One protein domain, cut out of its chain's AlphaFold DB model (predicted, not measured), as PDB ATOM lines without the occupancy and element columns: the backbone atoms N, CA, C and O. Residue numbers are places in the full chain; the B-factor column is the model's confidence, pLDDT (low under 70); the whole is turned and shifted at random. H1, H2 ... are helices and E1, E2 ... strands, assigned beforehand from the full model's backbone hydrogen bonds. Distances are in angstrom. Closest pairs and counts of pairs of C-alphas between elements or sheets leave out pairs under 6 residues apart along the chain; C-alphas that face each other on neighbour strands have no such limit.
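Overview. This is residues 323 to 437 of the 815 residues of an uncharacterized protein of Hordeum vulgare subsp. vulgare (UniProt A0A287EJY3). The domain is elongated: a small head at one end, where the short helices H1 and H2 pack by the strand pair E1 and E2, then a body in which H3, H5 and H6 cover one face of a three-stranded sheet, and H7 at the far end, with residues 429 to 437 sticking out. The printed part has 115 residues, with seven named helices and five named strands in the order E1 H1 H2 E2 H3 E3 H4 H5 H6 E4 E5 H7. The sheets, E1 - E2 and E3 - E5 - E4, are antiparallel, and the class is mixed, helices and strands. The whole is loose, with a radius of gyration of the C-alphas of 17.0 A and spans of 61 by 23 by 17 A.

Arrangement. E1, residues 323 to 325, is the antiparallel neighbour of E2, residues 354 to 356, with N 324 and O 355 2.9 A apart. H1, residues 326 to 331, touches H2, residues 337 to 342, at a steep tilt of 56 degrees, opposite ways; their closest C-alphas, of Tyr 326 and Pro 337, are 5.6 A apart. H3, residues 358 to 373, is the hub, touching three helices. It touches H4, residues 380 to 383, with closest C-alphas Leu 364 and Val 383 at 6.7 A; H5, residues 390 to 399, about perpendicular at 82 degrees, with closest C-alphas Val 361 and Ile 396 at 5.9 A; and H6, residues 401 to 408, at a steep tilt of 48 degrees, the same way, with closest C-alphas Gly 369 and Ser 402 at 5.3 A. H3, H5 and H6 make two layers, helices on one face of a sheet, with E3, residues 377 to 379, E5, residues 419 to 422, and E4, residues 412 to 415. N 378 and O 420 of E3 and E5 are 2.9 A apart, and N 421 and O 413 in the hairpin of E4 and E5 are 2.8 A apart, within hydrogen-bond range. H7, residues 423 to 437, only grazes this sheet, with residues 423 to 428. Every O i to N i+4 pair is within hydrogen-bond range in H1, H2, H3 and H6, 5 of 6 in H5 and 9 of 11 in H7; H4 is too short for one.

Along the chain. E1 begins at C-alpha 323, (-63.257, -129.979, 11.693). H3 measures 22.3 A from its first to its last C-alpha, H5 14.5 A, and H7 20.2 A, ending at C-alpha 437, (-69.482, -169.844, -12.375).

Size, cuts and confidence. The two C-alphas farthest apart, of Ala 333 and Lys 435, are 61.1 A apart. The printed part has no cut, and the link from H2 to E2, 11 residues, is long. No printed residue is under 70 in pLDDT.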
ATOM      1  N   TYR A 323     -64.337-130.077  12.677       95.00
ATOM      2  CA  TYR A 323     -63.257-129.979  11.693       95.00
ATOM      3  C   TYR A 323     -63.066-128.533  11.219       95.00
ATOM      4  O   TYR A 323     -63.943-127.690  11.404       95.00
ATOM      5  N   ILE A 324     -61.926-128.235  10.589       95.56
ATOM      6  CA  ILE A 324     -61.710-126.987   9.847       95.56
ATOM      7  C   ILE A 324     -60.689-127.169   8.711       95.56
ATOM      8  O   ILE A 324     -59.647-127.800   8.880       95.56
ATOM      9  N   GLY A 325     -60.994-126.627   7.530       94.12
ATOM     10  CA  GLY A 325     -60.121-126.685   6.353       94.12
ATOM     11  C   GLY A 325     -59.028-125.620   6.365       94.12
ATOM     12  O   GLY A 325     -59.300-124.460   6.682       94.12
ATOM     13  N   TYR A 326     -57.801-125.959   5.953       94.62
ATOM     14  CA  TYR A 326     -56.688-124.998   5.979       94.62
ATOM     15  C   TYR A 326     -56.903-123.793   5.045       94.62
ATOM     16  O   TYR A 326     -56.425-122.699   5.348       94.62
ATOM     17  N   GLU A 327     -57.678-123.945   3.964       91.81
ATOM     18  CA  GLU A 327     -58.091-122.815   3.118       91.81
ATOM     19  C   GLU A 327     -58.890-121.752   3.884       91.81
ATOM     20  O   GLU A 327     -58.790-120.566   3.575       91.81
ATOM     21  N   VAL A 328     -59.712-122.158   4.859       91.69
ATOM     22  CA  VAL A 328     -60.547-121.235   5.646       91.69
ATOM     23  C   VAL A 328     -59.644-120.317   6.467       91.69
ATOM     24  O   VAL A 328     -59.834-119.105   6.479       91.69
ATOM     25  N   LEU A 329     -58.587-120.876   7.063       92.69
ATOM     26  CA  LEU A 329     -57.582-120.120   7.807       92.69
ATOM     27  C   LEU A 329     -56.760-119.193   6.900       92.69
ATOM     28  O   LEU A 329     -56.492-118.054   7.282       92.69
ATOM     29  N   GLN A 330     -56.418-119.628   5.682       90.50
ATOM     30  CA  GLN A 330     -55.762-118.765   4.690       90.50
ATOM     31  C   GLN A 330     -56.658-117.583   4.284       90.50
ATOM     32  O   GLN A 330     -56.195-116.444   4.264       90.50
ATOM     33  N   LYS A 331     -57.955-117.827   4.040       89.44
ATOM     34  CA  LYS A 331     -58.964-116.788   3.745       89.44
ATOM     35  C   LYS A 331     -59.168-115.825   4.927       89.44
ATOM     36  O   LYS A 331     -59.435-114.648   4.710       89.44
ATOM     37  N   LEU A 332     -58.963-116.292   6.161       88.75
ATOM     38  CA  LEU A 332     -58.920-115.477   7.385       88.75
ATOM     39  C   LEU A 332     -57.564-114.776   7.633       88.75
ATOM     40  O   LEU A 332     -57.400-114.143   8.675       88.75
ATOM     41  N   ALA A 333     -56.596-114.863   6.712       86.50
ATOM     42  CA  ALA A 333     -55.240-114.307   6.827       86.50
ATOM     43  C   ALA A 333     -54.402-114.850   8.011       86.50
ATOM     44  O   ALA A 333     -53.545-114.151   8.563       86.50
ATOM     45  N   ILE A 334     -54.620-116.113   8.395       89.25
ATOM     46  CA  ILE A 334     -53.798-116.822   9.384       89.25
ATOM     47  C   ILE A 334     -52.595-117.472   8.669       89.25
ATOM     48  O   ILE A 334     -52.793-118.338   7.811       89.25
ATOM     49  N   PRO A 335     -51.341-117.096   8.994       83.81
ATOM     50  CA  PRO A 335     -50.159-117.775   8.469       83.81
ATOM     51  C   PRO A 335     -50.007-119.165   9.103       83.81
ATOM     52  O   PRO A 335     -50.377-119.366  10.255       83.81
ATOM     53  N   GLN A 336     -49.420-120.106   8.354       90.88
ATOM     54  CA  GLN A 336     -49.127-121.481   8.799       90.88
ATOM     55  C   GLN A 336     -50.325-122.191   9.486       90.88
ATOM     56  O   GLN A 336     -50.229-122.565  10.657       90.88
ATOM     57  N   PRO A 337     -51.448-122.432   8.767       93.94
ATOM     58  CA  PRO A 337     -52.682-122.985   9.340       93.94
ATOM     59  C   PRO A 337     -52.532-124.232  10.223       93.94
ATOM     60  O   PRO A 337     -53.220-124.315  11.235       93.94
ATOM     61  N   LYS A 338     -51.641-125.176   9.874       93.44
ATOM     62  CA  LYS A 338     -51.420-126.403  10.664       93.44
ATOM     63  C   LYS A 338     -50.877-126.071  12.053       93.44
ATOM     64  O   LYS A 338     -51.560-126.306  13.040       93.44
ATOM     65  N   GLN A 339     -49.744-125.370  12.103       94.25
ATOM     66  CA  GLN A 339     -49.078-124.952  13.341       94.25
ATOM     67  C   GLN A 339     -49.965-124.057  14.217       94.25
ATOM     68  O   GLN A 339     -49.932-124.168  15.440       94.25
ATOM     69  N   TYR A 340     -50.791-123.197  13.608       94.06
ATOM     70  CA  TYR A 340     -51.775-122.402  14.347       94.06
ATOM     71  C   TYR A 340     -52.832-123.274  15.043       94.06
ATOM     72  O   TYR A 340     -53.218-122.969  16.168       94.06
ATOM     73  N   LEU A 341     -53.310-124.338  14.389       95.50
ATOM     74  CA  LEU A 341     -54.327-125.239  14.938       95.50
ATOM     75  C   LEU A 341     -53.735-126.242  15.932       95.50
ATOM     76  O   LEU A 341     -54.297-126.404  17.007       95.50
ATOM     77  N   GLU A 342     -52.571-126.821  15.637       94.38
ATOM     78  CA  GLU A 342     -51.818-127.715  16.532       94.38
ATOM     79  C   GLU A 342     -51.487-127.019  17.868       94.38
ATOM     80  O   GLU A 342     -51.707-127.576  18.941       94.38
ATOM     81  N   ALA A 343     -51.040-125.758  17.826       94.31
ATOM     82  CA  ALA A 343     -50.770-124.961  19.028       94.31
ATOM     83  C   ALA A 343     -52.040-124.450  19.745       94.31
ATOM     84  O   ALA A 343     -51.948-123.924  20.857       94.31
ATOM     85  N   ARG A 344     -53.217-124.558  19.112       92.50
ATOM     86  CA  ARG A 344     -54.511-124.091  19.640       92.50
ATOM     87  C   ARG A 344     -55.364-125.222  20.215       92.50
ATOM     88  O   ARG A 344     -56.078-124.996  21.188       92.50
ATOM     89  N   TYR A 345     -55.281-126.402  19.614       94.81
ATOM     90  CA  TYR A 345     -56.063-127.592  19.922       94.81
ATOM     91  C   TYR A 345     -55.107-128.798  19.999       94.81
ATOM     92  O   TYR A 345     -54.985-129.530  19.017       94.81
ATOM     93  N   PRO A 346     -54.406-129.010  21.132       92.75
ATOM     94  CA  PRO A 346     -53.370-130.043  21.245       92.75
ATOM     95  C   PRO A 346     -53.872-131.472  20.998       92.75
ATOM     96  O   PRO A 346     -53.109-132.317  20.541       92.75
ATOM     97  N   ASP A 347     -55.152-131.727  21.278       92.25
ATOM     98  CA  ASP A 347     -55.817-133.017  21.059       92.25
ATOM     99  C   ASP A 347     -56.317-133.201  19.609       92.25
ATOM    100  O   ASP A 347     -56.826-134.261  19.251       92.25
ATOM    101  N   GLY A 348     -56.223-132.165  18.768       93.69
ATOM    102  CA  GLY A 348     -56.693-132.177  17.385       93.69
ATOM    103  C   GLY A 348     -55.699-132.809  16.406       93.69
ATOM    104  O   GLY A 348     -54.483-132.754  16.578       93.69
ATOM    105  N   ILE A 349     -56.232-133.404  15.343       95.12
ATOM    106  CA  ILE A 349     -55.490-134.229  14.391       95.12
ATOM    107  C   ILE A 349     -55.292-133.446  13.089       95.12
ATOM    108  O   ILE A 349     -56.244-133.160  12.357       95.12
ATOM    109  N   ALA A 350     -54.036-133.120  12.782       95.25
ATOM    110  CA  ALA A 350     -53.654-132.453  11.546       95.25
ATOM    111  C   ALA A 350     -53.559-133.448  10.377       95.25
ATOM    112  O   ALA A 350     -52.629-134.251  10.299       95.25
ATOM    113  N   LEU A 351     -54.508-133.369   9.441       94.06
ATOM    114  CA  LEU A 351     -54.487-134.123   8.183       94.06
ATOM    115  C   LEU A 351     -53.915-133.244   7.054       94.06
ATOM    116  O   LEU A 351     -53.248-132.235   7.316       94.06
ATOM    117  N   GLU A 352     -54.089-133.620   5.789       91.06
ATOM    118  CA  GLU A 352     -53.426-132.985   4.649       91.06
ATOM    119  C   GLU A 352     -54.081-131.667   4.230       91.06
ATOM    120  O   GLU A 352     -53.387-130.643   4.213       91.06
ATOM    121  N   ALA A 353     -55.399-131.672   4.005       91.69
ATOM    122  CA  ALA A 353     -56.212-130.509   3.627       91.69
ATOM    123  C   ALA A 353     -57.089-129.967   4.778       91.69
ATOM    124  O   ALA A 353     -57.490-128.795   4.771       91.69
ATOM    125  N   VAL A 354     -57.354-130.802   5.787       94.94
ATOM    126  CA  VAL A 354     -58.242-130.512   6.922       94.94
ATOM    127  C   VAL A 354     -57.562-130.797   8.271       94.94
ATOM    128  O   VAL A 354     -56.595-131.554   8.356       94.94
ATOM    129  N   PHE A 355     -58.072-130.189   9.337       96.38
ATOM    130  CA  PHE A 355     -57.753-130.489  10.734       96.38
ATOM    131  C   PHE A 355     -59.034-130.962  11.431       96.38
ATOM    132  O   PHE A 355     -60.069-130.307  11.282       96.38
ATOM    133  N   VAL A 356     -58.997-132.081  12.158       96.62
ATOM    134  CA  VAL A 356     -60.194-132.718  12.750       96.62
ATOM    135  C   VAL A 356     -60.059-132.922  14.258       96.62
ATOM    136  O   VAL A 356     -58.965-133.106  14.783       96.62
ATOM    137  N   HIS A 357     -61.180-132.898  14.968       96.62
ATOM    138  CA  HIS A 357     -61.272-133.289  16.373       96.62
ATOM    139  C   HIS A 357     -61.363-134.830  16.493       96.62
ATOM    140  O   HIS A 357     -61.962-135.453  15.610       96.62
ATOM    141  N   PRO A 358     -60.842-135.470  17.563       95.56
ATOM    142  CA  PRO A 358     -60.889-136.930  17.731       95.56
ATOM    143  C   PRO A 358     -62.280-137.561  17.612       95.56
ATOM    144  O   PRO A 358     -62.390-138.663  17.088       95.56
ATOM    145  N   SER A 359     -63.346-136.829  17.956       95.31
ATOM    146  CA  SER A 359     -64.737-137.288  17.782       95.31
ATOM    147  C   SER A 359     -65.107-137.666  16.341       95.31
ATOM    148  O   SER A 359     -66.046-138.431  16.141       95.31
ATOM    149  N   VAL A 360     -64.384-137.163  15.332       95.38
ATOM    150  CA  VAL A 360     -64.543-137.576  13.924       95.38
ATOM    151  C   VAL A 360     -63.948-138.973  13.686       95.38
ATOM    152  O   VAL A 360     -64.501-139.748  12.910       95.38
ATOM    153  N   VAL A 361     -62.865-139.323  14.389       95.62
ATOM    154  CA  VAL A 361     -62.303-140.686  14.408       95.62
ATOM    155  C   VAL A 361     -63.229-141.622  15.182       95.62
ATOM    156  O   VAL A 361     -63.549-142.689  14.676       95.62
ATOM    157  N   ASP A 362     -63.710-141.212  16.361       95.44
ATOM    158  CA  ASP A 362     -64.606-142.029  17.195       95.44
ATOM    159  C   ASP A 362     -65.924-142.359  16.466       95.44
ATOM    160  O   ASP A 362     -66.408-143.490  16.515       95.44
ATOM    161  N   MET A 363     -66.484-141.380  15.744       95.44
ATOM    162  CA  MET A 363     -67.669-141.552  14.895       95.44
ATOM    163  C   MET A 363     -67.425-142.572  13.776       95.44
ATOM    164  O   MET A 363     -68.252-143.462  13.570       95.44
ATOM    165  N   LEU A 364     -66.297-142.458  13.064       96.38
ATOM    166  CA  LEU A 364     -65.972-143.384  11.982       96.38
ATOM    167  C   LEU A 364     -65.650-144.786  12.515       96.38
ATOM    168  O   LEU A 364     -66.098-145.764  11.925       96.38
ATOM    169  N   ASP A 365     -64.934-144.909  13.636       96.56
ATOM    170  CA  ASP A 365     -64.603-146.214  14.216       96.56
ATOM    171  C   ASP A 365     -65.846-146.965  14.699       96.56
ATOM    172  O   ASP A 365     -65.933-148.175  14.505       96.56
ATOM    173  N   ALA A 366     -66.834-146.259  15.259       96.31
ATOM    174  CA  ALA A 366     -68.116-146.852  15.626       96.31
ATOM    175  C   ALA A 366     -68.876-147.381  14.395       96.31
ATOM    176  O   ALA A 366     -69.345-148.520  14.407       96.31
ATOM    177  N   ALA A 367     -68.950-146.595  13.314       96.00
ATOM    178  CA  ALA A 367     -69.625-146.991  12.076       96.00
ATOM    179  C   ALA A 367     -68.902-148.146  11.350       96.00
ATOM    180  O   ALA A 367     -69.534-149.092  10.883       96.00
ATOM    181  N   VAL A 368     -67.566-148.110  11.302       95.62
ATOM    182  CA  VAL A 368     -66.735-149.180  10.730       95.62
ATOM    183  C   VAL A 368     -66.764-150.438  11.606       95.62
ATOM    184  O   VAL A 368     -66.767-151.548  11.079       95.62
ATOM    185  N   GLY A 369     -66.829-150.290  12.931       94.44
ATOM    186  CA  GLY A 369     -67.018-151.389  13.875       94.44
ATOM    187  C   GLY A 369     -68.331-152.131  13.630       94.44
ATOM    188  O   GLY A 369     -68.303-153.338  13.393       94.44
ATOM    189  N   ASP A 370     -69.453-151.408  13.601       95.44
ATOM    190  CA  ASP A 370     -70.782-151.975  13.337       95.44
ATOM    191  C   ASP A 370     -70.852-152.668  11.963       95.44
ATOM    192  O   ASP A 370     -71.222-153.840  11.883       95.44
ATOM    193  N   ALA A 371     -70.373-152.017  10.894       94.06
ATOM    194  CA  ALA A 371     -70.341-152.609   9.554       94.06
ATOM    195  C   ALA A 371     -69.498-153.901   9.481       94.06
ATOM    196  O   ALA A 371     -69.830-154.828   8.735       94.06
ATOM    197  N   ILE A 372     -68.415-154.003  10.261       93.94
ATOM    198  CA  ILE A 372     -67.572-155.206  10.323       93.94
ATOM    199  C   ILE A 372     -68.212-156.310  11.176       93.94
ATOM    200  O   ILE A 372     -68.111-157.482  10.806       93.94
ATOM    201  N   GLU A 373     -68.867-155.973  12.291       93.31
ATOM    202  CA  GLU A 373     -69.535-156.957  13.156       93.31
ATOM    203  C   GLU A 373     -70.832-157.498  12.528       93.31
ATOM    204  O   GLU A 373     -71.075-158.705  12.596       93.31
ATOM    205  N   ASN A 374     -71.585-156.661  11.804       92.94
ATOM    206  CA  ASN A 374     -72.765-157.055  11.025       92.94
ATOM    207  C   ASN A 374     -72.430-157.733   9.678       92.94
ATOM    208  O   ASN A 374     -73.330-158.203   8.981       92.94
ATOM    209  N   GLY A 375     -71.148-157.827   9.304       91.06
ATOM    210  CA  GLY A 375     -70.708-158.541   8.101       91.06
ATOM    211  C   GLY A 375     -71.068-157.842   6.785       91.06
ATOM    212  O   GLY A 375     -71.403-158.511   5.808       91.06
ATOM    213  N   GLN A 376     -70.996-156.509   6.765       92.00
ATOM    214  CA  GLN A 376     -71.330-155.629   5.642       92.00
ATOM    215  C   GLN A 376     -70.067-154.944   5.063       92.00
ATOM    216  O   GLN A 376     -68.943-155.446   5.212       92.00
ATOM    217  N   TRP A 377     -70.256-153.822   4.368       91.62
ATOM    218  CA  TRP A 377     -69.229-152.897   3.888       91.62
ATOM    219  C   TRP A 377     -69.653-151.456   4.221       91.62
ATOM    220  O   TRP A 377     -70.819-151.221   4.532       91.62
ATOM    221  N   ILE A 378     -68.721-150.505   4.168       92.19
ATOM    222  CA  ILE A 378     -68.996-149.081   4.392       92.19
ATOM    223  C   ILE A 378     -68.009-148.197   3.619       92.19
ATOM    224  O   ILE A 378     -66.804-148.454   3.627       92.19
ATOM    225  N   ASP A 379     -68.498-147.139   2.971       91.94
ATOM    226  CA  ASP A 379     -67.651-146.041   2.496       91.94
ATOM    227  C   ASP A 379     -67.511-144.980   3.591       91.94
ATOM    228  O   ASP A 379     -68.493-144.385   4.036       91.94
ATOM    229  N   SER A 380     -66.274-144.698   3.995       92.06
ATOM    230  CA  SER A 380     -65.983-143.685   5.012       92.06
ATOM    231  C   SER A 380     -66.402-142.277   4.589       92.06
ATOM    232  O   SER A 380     -66.737-141.473   5.455       92.06
ATOM    233  N   LEU A 381     -66.422-141.958   3.287       91.31
ATOM    234  CA  LEU A 381     -66.832-140.630   2.809       91.31
ATOM    235  C   LEU A 381     -68.349-140.395   2.929       91.31
ATOM    236  O   LEU A 381     -68.774-139.243   2.945       91.31
ATOM    237  N   SER A 382     -69.153-141.452   3.105       90.62
ATOM    238  CA  SER A 382     -70.584-141.339   3.438       90.62
ATOM    239  C   SER A 382     -70.851-140.951   4.904       90.62
ATOM    240  O   SER A 382     -71.904-140.394   5.212       90.62
ATOM    241  N   VAL A 383     -69.896-141.221   5.806       91.94
ATOM    242  CA  VAL A 383     -69.975-140.909   7.250       91.94
ATOM    243  C   VAL A 383     -69.253-139.603   7.583       91.94
ATOM    244  O   VAL A 383     -69.701-138.828   8.428       91.94
ATOM    245  N   LEU A 384     -68.109-139.362   6.940       93.06
ATOM    246  CA  LEU A 384     -67.280-138.187   7.177       93.06
ATOM    247  C   LEU A 384     -67.915-136.912   6.586       93.06
ATOM    248  O   LEU A 384     -68.603-136.968   5.568       93.06
ATOM    249  N   PRO A 385     -67.649-135.726   7.166       90.62
ATOM    250  CA  PRO A 385     -68.062-134.461   6.567       90.62
ATOM    251  C   PRO A 385     -67.532-134.307   5.136       90.62
ATOM    252  O   PRO A 385     -66.342-134.501   4.894       90.62
ATOM    253  N   SER A 386     -68.375-133.849   4.208       88.06
ATOM    254  CA  SER A 386     -68.086-133.754   2.760       88.06
ATOM    255  C   SER A 386     -66.956-132.792   2.348       88.06
ATOM    256  O   SER A 386     -66.686-132.616   1.162       88.06
ATOM    257  N   TYR A 387     -66.285-132.160   3.314       87.69
ATOM    258  CA  TYR A 387     -65.038-131.416   3.109       87.69
ATOM    259  C   TYR A 387     -63.787-132.316   3.192       87.69
ATOM    260  O   TYR A 387     -62.697-131.893   2.811       87.69
ATOM    261  N   ILE A 388     -63.916-133.540   3.713       90.88
ATOM    262  CA  ILE A 388     -62.819-134.502   3.845       90.88
ATOM    263  C   ILE A 388     -62.716-135.318   2.551       90.88
ATOM    264  O   ILE A 388     -63.706-135.853   2.063       90.88
ATOM    265  N   SER A 389     -61.511-135.399   1.987       89.38
ATOM    266  CA  SER A 389     -61.210-136.158   0.771       89.38
ATOM    267  C   SER A 389     -60.668-137.556   1.085       89.38
ATOM    268  O   SER A 389     -60.205-137.812   2.199       89.38
ATOM    269  N   GLY A 390     -60.672-138.447   0.088       86.62
ATOM    270  CA  GLY A 390     -60.147-139.816   0.187       86.62
ATOM    271  C   GLY A 390     -58.789-139.933   0.902       86.62
ATOM    272  O   GLY A 390     -58.724-140.657   1.900       86.62
ATOM    273  N   PRO A 391     -57.748-139.151   0.546       89.19
ATOM    274  CA  PRO A 391     -56.430-139.284   1.165       89.19
ATOM    275  C   PRO A 391     -56.405-138.896   2.646       89.19
ATOM    276  O   PRO A 391     -55.508-139.327   3.369       89.19
ATOM    277  N   ASP A 392     -57.347-138.073   3.115       92.94
ATOM    278  CA  ASP A 392     -57.503-137.735   4.532       92.94
ATOM    279  C   ASP A 392     -58.452-138.715   5.247       92.94
ATOM    280  O   ASP A 392     -58.187-139.075   6.394       92.94
ATOM    281  N   ALA A 393     -59.456-139.267   4.558       92.81
ATOM    282  CA  ALA A 393     -60.257-140.386   5.055       92.81
ATOM    283  C   ALA A 393     -59.400-141.640   5.320       92.81
ATOM    284  O   ALA A 393     -59.547-142.258   6.374       92.81
ATOM    285  N   THR A 394     -58.425-141.963   4.456       92.19
ATOM    286  CA  THR A 394     -57.458-143.055   4.698       92.19
ATOM    287  C   THR A 394     -56.661-142.835   5.986       92.19
ATOM    288  O   THR A 394     -56.412-143.775   6.746       92.19
ATOM    289  N   LYS A 395     -56.265-141.584   6.265       93.50
ATOM    290  CA  LYS A 395     -55.531-141.226   7.487       93.50
ATOM    291  C   LYS A 395     -56.423-141.387   8.723       93.50
ATOM    292  O   LYS A 395     -55.968-141.994   9.689       93.50
ATOM    293  N   ILE A 396     -57.685-140.952   8.680       94.75
ATOM    294  CA  ILE A 396     -58.662-141.163   9.769       94.75
ATOM    295  C   ILE A 396     -58.893-142.666  10.001       94.75
ATOM    296  O   ILE A 396     -58.756-143.131  11.133       94.75
ATOM    297  N   LEU A 397     -59.129-143.450   8.941       94.00
ATOM    298  CA  LEU A 397     -59.240-144.914   9.008       94.00
ATOM    299  C   LEU A 397     -58.018-145.573   9.661       94.00
ATOM    300  O   LEU A 397     -58.166-146.504  10.448       94.00
ATOM    301  N   SER A 398     -56.804-145.085   9.388       93.31
ATOM    302  CA  SER A 398     -55.585-145.633  10.001       93.31
ATOM    303  C   SER A 398     -55.539-145.468  11.530       93.31
ATOM    304  O   SER A 398     -54.884-146.260  12.213       93.31
ATOM    305  N   LEU A 399     -56.269-144.490  12.080       94.44
ATOM    306  CA  LEU A 399     -56.379-144.232  13.518       94.44
ATOM    307  C   LEU A 399     -57.517-145.027  14.187       94.44
ATOM    308  O   LEU A 399     -57.449-145.250  15.392       94.44
ATOM    309  N   CYS A 400     -58.505-145.496  13.420       95.38
ATOM    310  CA  CYS A 400     -59.695-146.217  13.889       95.38
ATOM    311  C   CYS A 400     -59.335-147.595  14.514       95.38
ATOM    312  O   CYS A 400     -58.899-148.505  13.789       95.38
ATOM    313  N   PRO A 401     -59.472-147.800  15.847       94.31
ATOM    314  CA  PRO A 401     -59.059-149.040  16.517       94.31
ATOM    315  C   PRO A 401     -59.763-150.318  16.029       94.31
ATOM    316  O   PRO A 401     -59.127-151.375  15.941       94.31
ATOM    317  N   SER A 402     -61.049-150.239  15.695       92.88
ATOM    318  CA  SER A 402     -61.862-151.343  15.179       92.88
ATOM    319  C   SER A 402     -61.404-151.760  13.783       92.88
ATOM    320  O   SER A 402     -61.190-152.955  13.547       92.88
ATOM    321  N   PHE A 403     -61.110-150.797  12.898       93.12
ATOM    322  CA  PHE A 403     -60.480-151.085  11.604       93.12
ATOM    323  C   PHE A 403     -59.099-151.732  11.781       93.12
ATOM    324  O   PHE A 403     -58.845-152.804  11.224       93.12
ATOM    325  N   GLN A 404     -58.222-151.153  12.614       93.19
ATOM    326  CA  GLN A 404     -56.895-151.727  12.873       93.19
ATOM    327  C   GLN A 404     -56.976-153.179  13.368       93.19
ATOM    328  O   GLN A 404     -56.203-154.032  12.926       93.19
ATOM    329  N   LYS A 405     -57.893-153.468  14.298       92.56
ATOM    330  CA  LYS A 405     -58.128-154.800  14.873       92.56
ATOM    331  C   LYS A 405     -58.643-155.785  13.820       92.56
ATOM    332  O   LYS A 405     -58.190-156.933  13.791       92.56
ATOM    333  N   ALA A 406     -59.545-155.352  12.940       90.56
ATOM    334  CA  ALA A 406     -60.090-156.180  11.870       90.56
ATOM    335  C   ALA A 406     -59.059-156.477  10.769       90.56
ATOM    336  O   ALA A 406     -58.902-157.635  10.385       90.56
ATOM    337  N   ALA A 407     -58.293-155.475  10.329       90.00
ATOM    338  CA  ALA A 407     -57.224-155.639   9.342       90.00
ATOM    339  C   ALA A 407     -56.114-156.578   9.855       90.00
ATOM    340  O   ALA A 407     -55.759-157.549   9.186       90.00
ATOM    341  N   LYS A 408     -55.640-156.376  11.097       91.31
ATOM    342  CA  LYS A 408     -54.638-157.242  11.764       91.31
ATOM    343  C   LYS A 408     -55.103-158.694  11.959       91.31
ATOM    344  O   LYS A 408     -54.268-159.561  12.191       91.31
ATOM    345  N   SER A 409     -56.410-158.960  11.889       90.94
ATOM    346  CA  SER A 409     -57.001-160.302  12.008       90.94
ATOM    347  C   SER A 409     -57.619-160.825  10.703       90.94
ATOM    348  O   SER A 409     -58.344-161.818  10.728       90.94
ATOM    349  N   SER A 410     -57.339-160.169   9.566       88.50
ATOM    350  CA  SER A 410     -57.867-160.509   8.233       88.50
ATOM    351  C   SER A 410     -59.402-160.610   8.167       88.50
ATOM    352  O   SER A 410     -59.960-161.334   7.340       88.50
ATOM    353  N   LYS A 411     -60.096-159.871   9.041       89.94
ATOM    354  CA  LYS A 411     -61.563-159.778   9.101       89.94
ATOM    355  C   LYS A 411     -62.146-158.677   8.219       89.94
ATOM    356  O   LYS A 411     -63.331-158.745   7.910       89.94
ATOM    357  N   ALA A 412     -61.346-157.692   7.823       92.75
ATOM    358  CA  ALA A 412     -61.744-156.629   6.907       92.75
ATOM    359  C   ALA A 412     -60.585-156.230   5.983       92.75
ATOM    360  O   ALA A 412     -59.417-156.441   6.320       92.75
ATOM    361  N   VAL A 413     -60.931-155.653   4.834       91.06
ATOM    362  CA  VAL A 413     -60.020-155.144   3.801       91.06
ATOM    363  C   VAL A 413     -60.459-153.725   3.429       91.06
ATOM    364  O   VAL A 413     -61.654-153.446   3.373       91.06
ATOM    365  N   LEU A 414     -59.502-152.830   3.191       91.31
ATOM    366  CA  LEU A 414     -59.744-151.500   2.625       91.31
ATOM    367  C   LEU A 414     -59.528-151.565   1.108       91.31
ATOM    368  O   LEU A 414     -58.469-152.010   0.662       91.31
ATOM    369  N   PHE A 415     -60.515-151.116   0.336       88.25
ATOM    370  CA  PHE A 415     -60.414-150.909  -1.107       88.25
ATOM    371  C   PHE A 415     -60.557-149.414  -1.423       88.25
ATOM    372  O   PHE A 415     -61.386-148.712  -0.845       88.25
ATOM    373  N   GLY A 416     -59.730-148.923  -2.347       85.25
ATOM    374  CA  GLY A 416     -59.572-147.492  -2.595       85.25
ATOM    375  C   GLY A 416     -59.014-146.768  -1.366       85.25
ATOM    376  O   GLY A 416     -58.248-147.334  -0.587       85.25
ATOM    377  N   GLU A 417     -59.416-145.512  -1.190       84.69
ATOM    378  CA  GLU A 417     -58.945-144.653  -0.096       84.69
ATOM    379  C   GLU A 417     -59.900-144.619   1.117       84.69
ATOM    380  O   GLU A 417     -59.507-144.168   2.195       84.69
ATOM    381  N   SER A 418     -61.139-145.107   0.968       88.44
ATOM    382  CA  SER A 418     -62.219-144.905   1.950       88.44
ATOM    383  C   SER A 418     -63.111-146.119   2.246       88.44
ATOM    384  O   SER A 418     -63.787-146.118   3.278       88.44
ATOM    385  N   CYS A 419     -63.153-147.141   1.383       91.12
ATOM    386  CA  CYS A 419     -64.188-148.178   1.447       91.12
ATOM    387  C   CYS A 419     -63.713-149.435   2.191       91.12
ATOM    388  O   CYS A 419     -62.873-150.191   1.701       91.12
ATOM    389  N   VAL A 420     -64.276-149.688   3.373       92.69
ATOM    390  CA  VAL A 420     -63.948-150.841   4.219       92.69
ATOM    391  C   VAL A 420     -64.961-151.960   3.997       92.69
ATOM    392  O   VAL A 420     -66.158-151.788   4.204       92.69
ATOM    393  N   PHE A 421     -64.476-153.139   3.619       93.31
ATOM    394  CA  PHE A 421     -65.281-154.331   3.364       93.31
ATOM    395  C   PHE A 421     -64.959-155.418   4.388       93.31
ATOM    396  O   PHE A 421     -63.794-155.785   4.567       93.31
ATOM    397  N   SER A 422     -65.976-155.987   5.040       94.50
ATOM    398  CA  SER A 422     -65.772-157.178   5.867       94.50
ATOM    399  C   SER A 422     -65.483-158.410   4.995       94.50
ATOM    400  O   SER A 422     -66.045-158.597   3.915       94.50
ATOM    401  N   ASN A 423     -64.632-159.310   5.485       92.19
ATOM    402  CA  ASN A 423     -64.329-160.576   4.813       92.19
ATOM    403  C   ASN A 423     -65.565-161.507   4.785       92.19
ATOM    404  O   ASN A 423     -65.701-162.350   3.902       92.19
ATOM    405  N   VAL A 424     -66.520-161.304   5.703       92.38
ATOM    406  CA  VAL A 424     -67.842-161.955   5.674       92.38
ATOM    407  C   VAL A 424     -68.635-161.511   4.440       92.38
ATOM    408  O   VAL A 424     -69.135-162.367   3.715       92.38
ATOM    409  N   PHE A 425     -68.682-160.207   4.148       91.75
ATOM    410  CA  PHE A 425     -69.345-159.671   2.957       91.75
ATOM    411  C   PHE A 425     -68.653-160.110   1.656       91.75
ATOM    412  O   PHE A 425     -69.313-160.618   0.748       91.75
ATOM    413  N   ILE A 426     -67.316-160.011   1.590       90.94
ATOM    414  CA  ILE A 426     -66.516-160.462   0.432       90.94
ATOM    415  C   ILE A 426     -66.768-161.952   0.157       90.94
ATOM    416  O   ILE A 426     -67.024-162.336  -0.989       90.94
ATOM    417  N   LYS A 427     -66.775-162.796   1.200       90.25
ATOM    418  CA  LYS A 427     -67.134-164.213   1.069       90.25
ATOM    419  C   LYS A 427     -68.597-164.403   0.666       90.25
ATOM    420  O   LYS A 427     -68.880-165.254  -0.165       90.25
ATOM    421  N   GLY A 428     -69.522-163.602   1.192       89.12
ATOM    422  CA  GLY A 428     -70.935-163.637   0.812       89.12
ATOM    423  C   GLY A 428     -71.175-163.318  -0.668       89.12
ATOM    424  O   GLY A 428     -72.074-163.897  -1.275       89.12
ATOM    425  N   ILE A 429     -70.377-162.435  -1.274       88.50
ATOM    426  CA  ILE A 429     -70.353-162.224  -2.732       88.50
ATOM    427  C   ILE A 429     -69.739-163.444  -3.431       88.50
ATOM    428  O   ILE A 429     -70.368-164.018  -4.320       88.50
ATOM    429  N   PHE A 430     -68.557-163.894  -3.002       89.19
ATOM    430  CA  PHE A 430     -67.867-165.039  -3.602       89.19
ATOM    431  C   PHE A 430     -68.712-166.330  -3.613       89.19
ATOM    432  O   PHE A 430     -68.859-166.939  -4.664       89.19
ATOM    433  N   ASP A 431     -69.341-166.705  -2.496       88.19
ATOM    434  CA  ASP A 431     -70.198-167.896  -2.352       88.19
ATOM    435  C   ASP A 431     -71.477-167.834  -3.231       88.19
ATOM    436  O   ASP A 431     -72.186-168.837  -3.391       88.19
ATOM    437  N   ARG A 432     -71.823-166.652  -3.768       86.38
ATOM    438  CA  ARG A 432     -72.886-166.455  -4.772       86.38
ATOM    439  C   ARG A 432     -72.317-166.541  -6.191       86.38
ATOM    440  O   ARG A 432     -72.843-167.308  -6.994       86.38
ATOM    441  N   LEU A 433     -71.194-165.874  -6.460       85.88
ATOM    442  CA  LEU A 433     -70.478-165.971  -7.738       85.88
ATOM    443  C   LEU A 433     -70.006-167.404  -8.049       85.88
ATOM    444  O   LEU A 433     -70.102-167.824  -9.197       85.88
ATOM    445  N   GLU A 434     -69.565-168.183  -7.050       84.50
ATOM    446  CA  GLU A 434     -69.118-169.578  -7.211       84.50
ATOM    447  C   GLU A 434     -70.240-170.484  -7.750       84.50
ATOM    448  O   GLU A 434     -70.002-171.332  -8.611       84.50
ATOM    449  N   LYS A 435     -71.484-170.262  -7.305       84.06
ATOM    450  CA  LYS A 435     -72.672-170.973  -7.813       84.06
ATOM    451  C   LYS A 435     -72.995-170.578  -9.249       84.06
ATOM    452  O   LYS A 435     -73.448-171.412 -10.024       84.06
ATOM    453  N   GLU A 436     -72.735-169.324  -9.605       78.19
ATOM    454  CA  GLU A 436     -72.961-168.789 -10.945       78.19
ATOM    455  C   GLU A 436     -71.795-169.001 -11.923       78.19
ATOM    456  O   GLU A 436     -71.944-168.609 -13.079       78.19
ATOM    457  N   ILE A 437     -70.682-169.644 -11.529       78.56
ATOM    458  CA  ILE A 437     -69.482-169.844 -12.375       78.56
ATOM    459  C   ILE A 437     -69.811-170.380 -13.781       78.56
ATOM    460  O   ILE A 437     -69.217-169.932 -14.760       78.56
TER     461      ILE A 437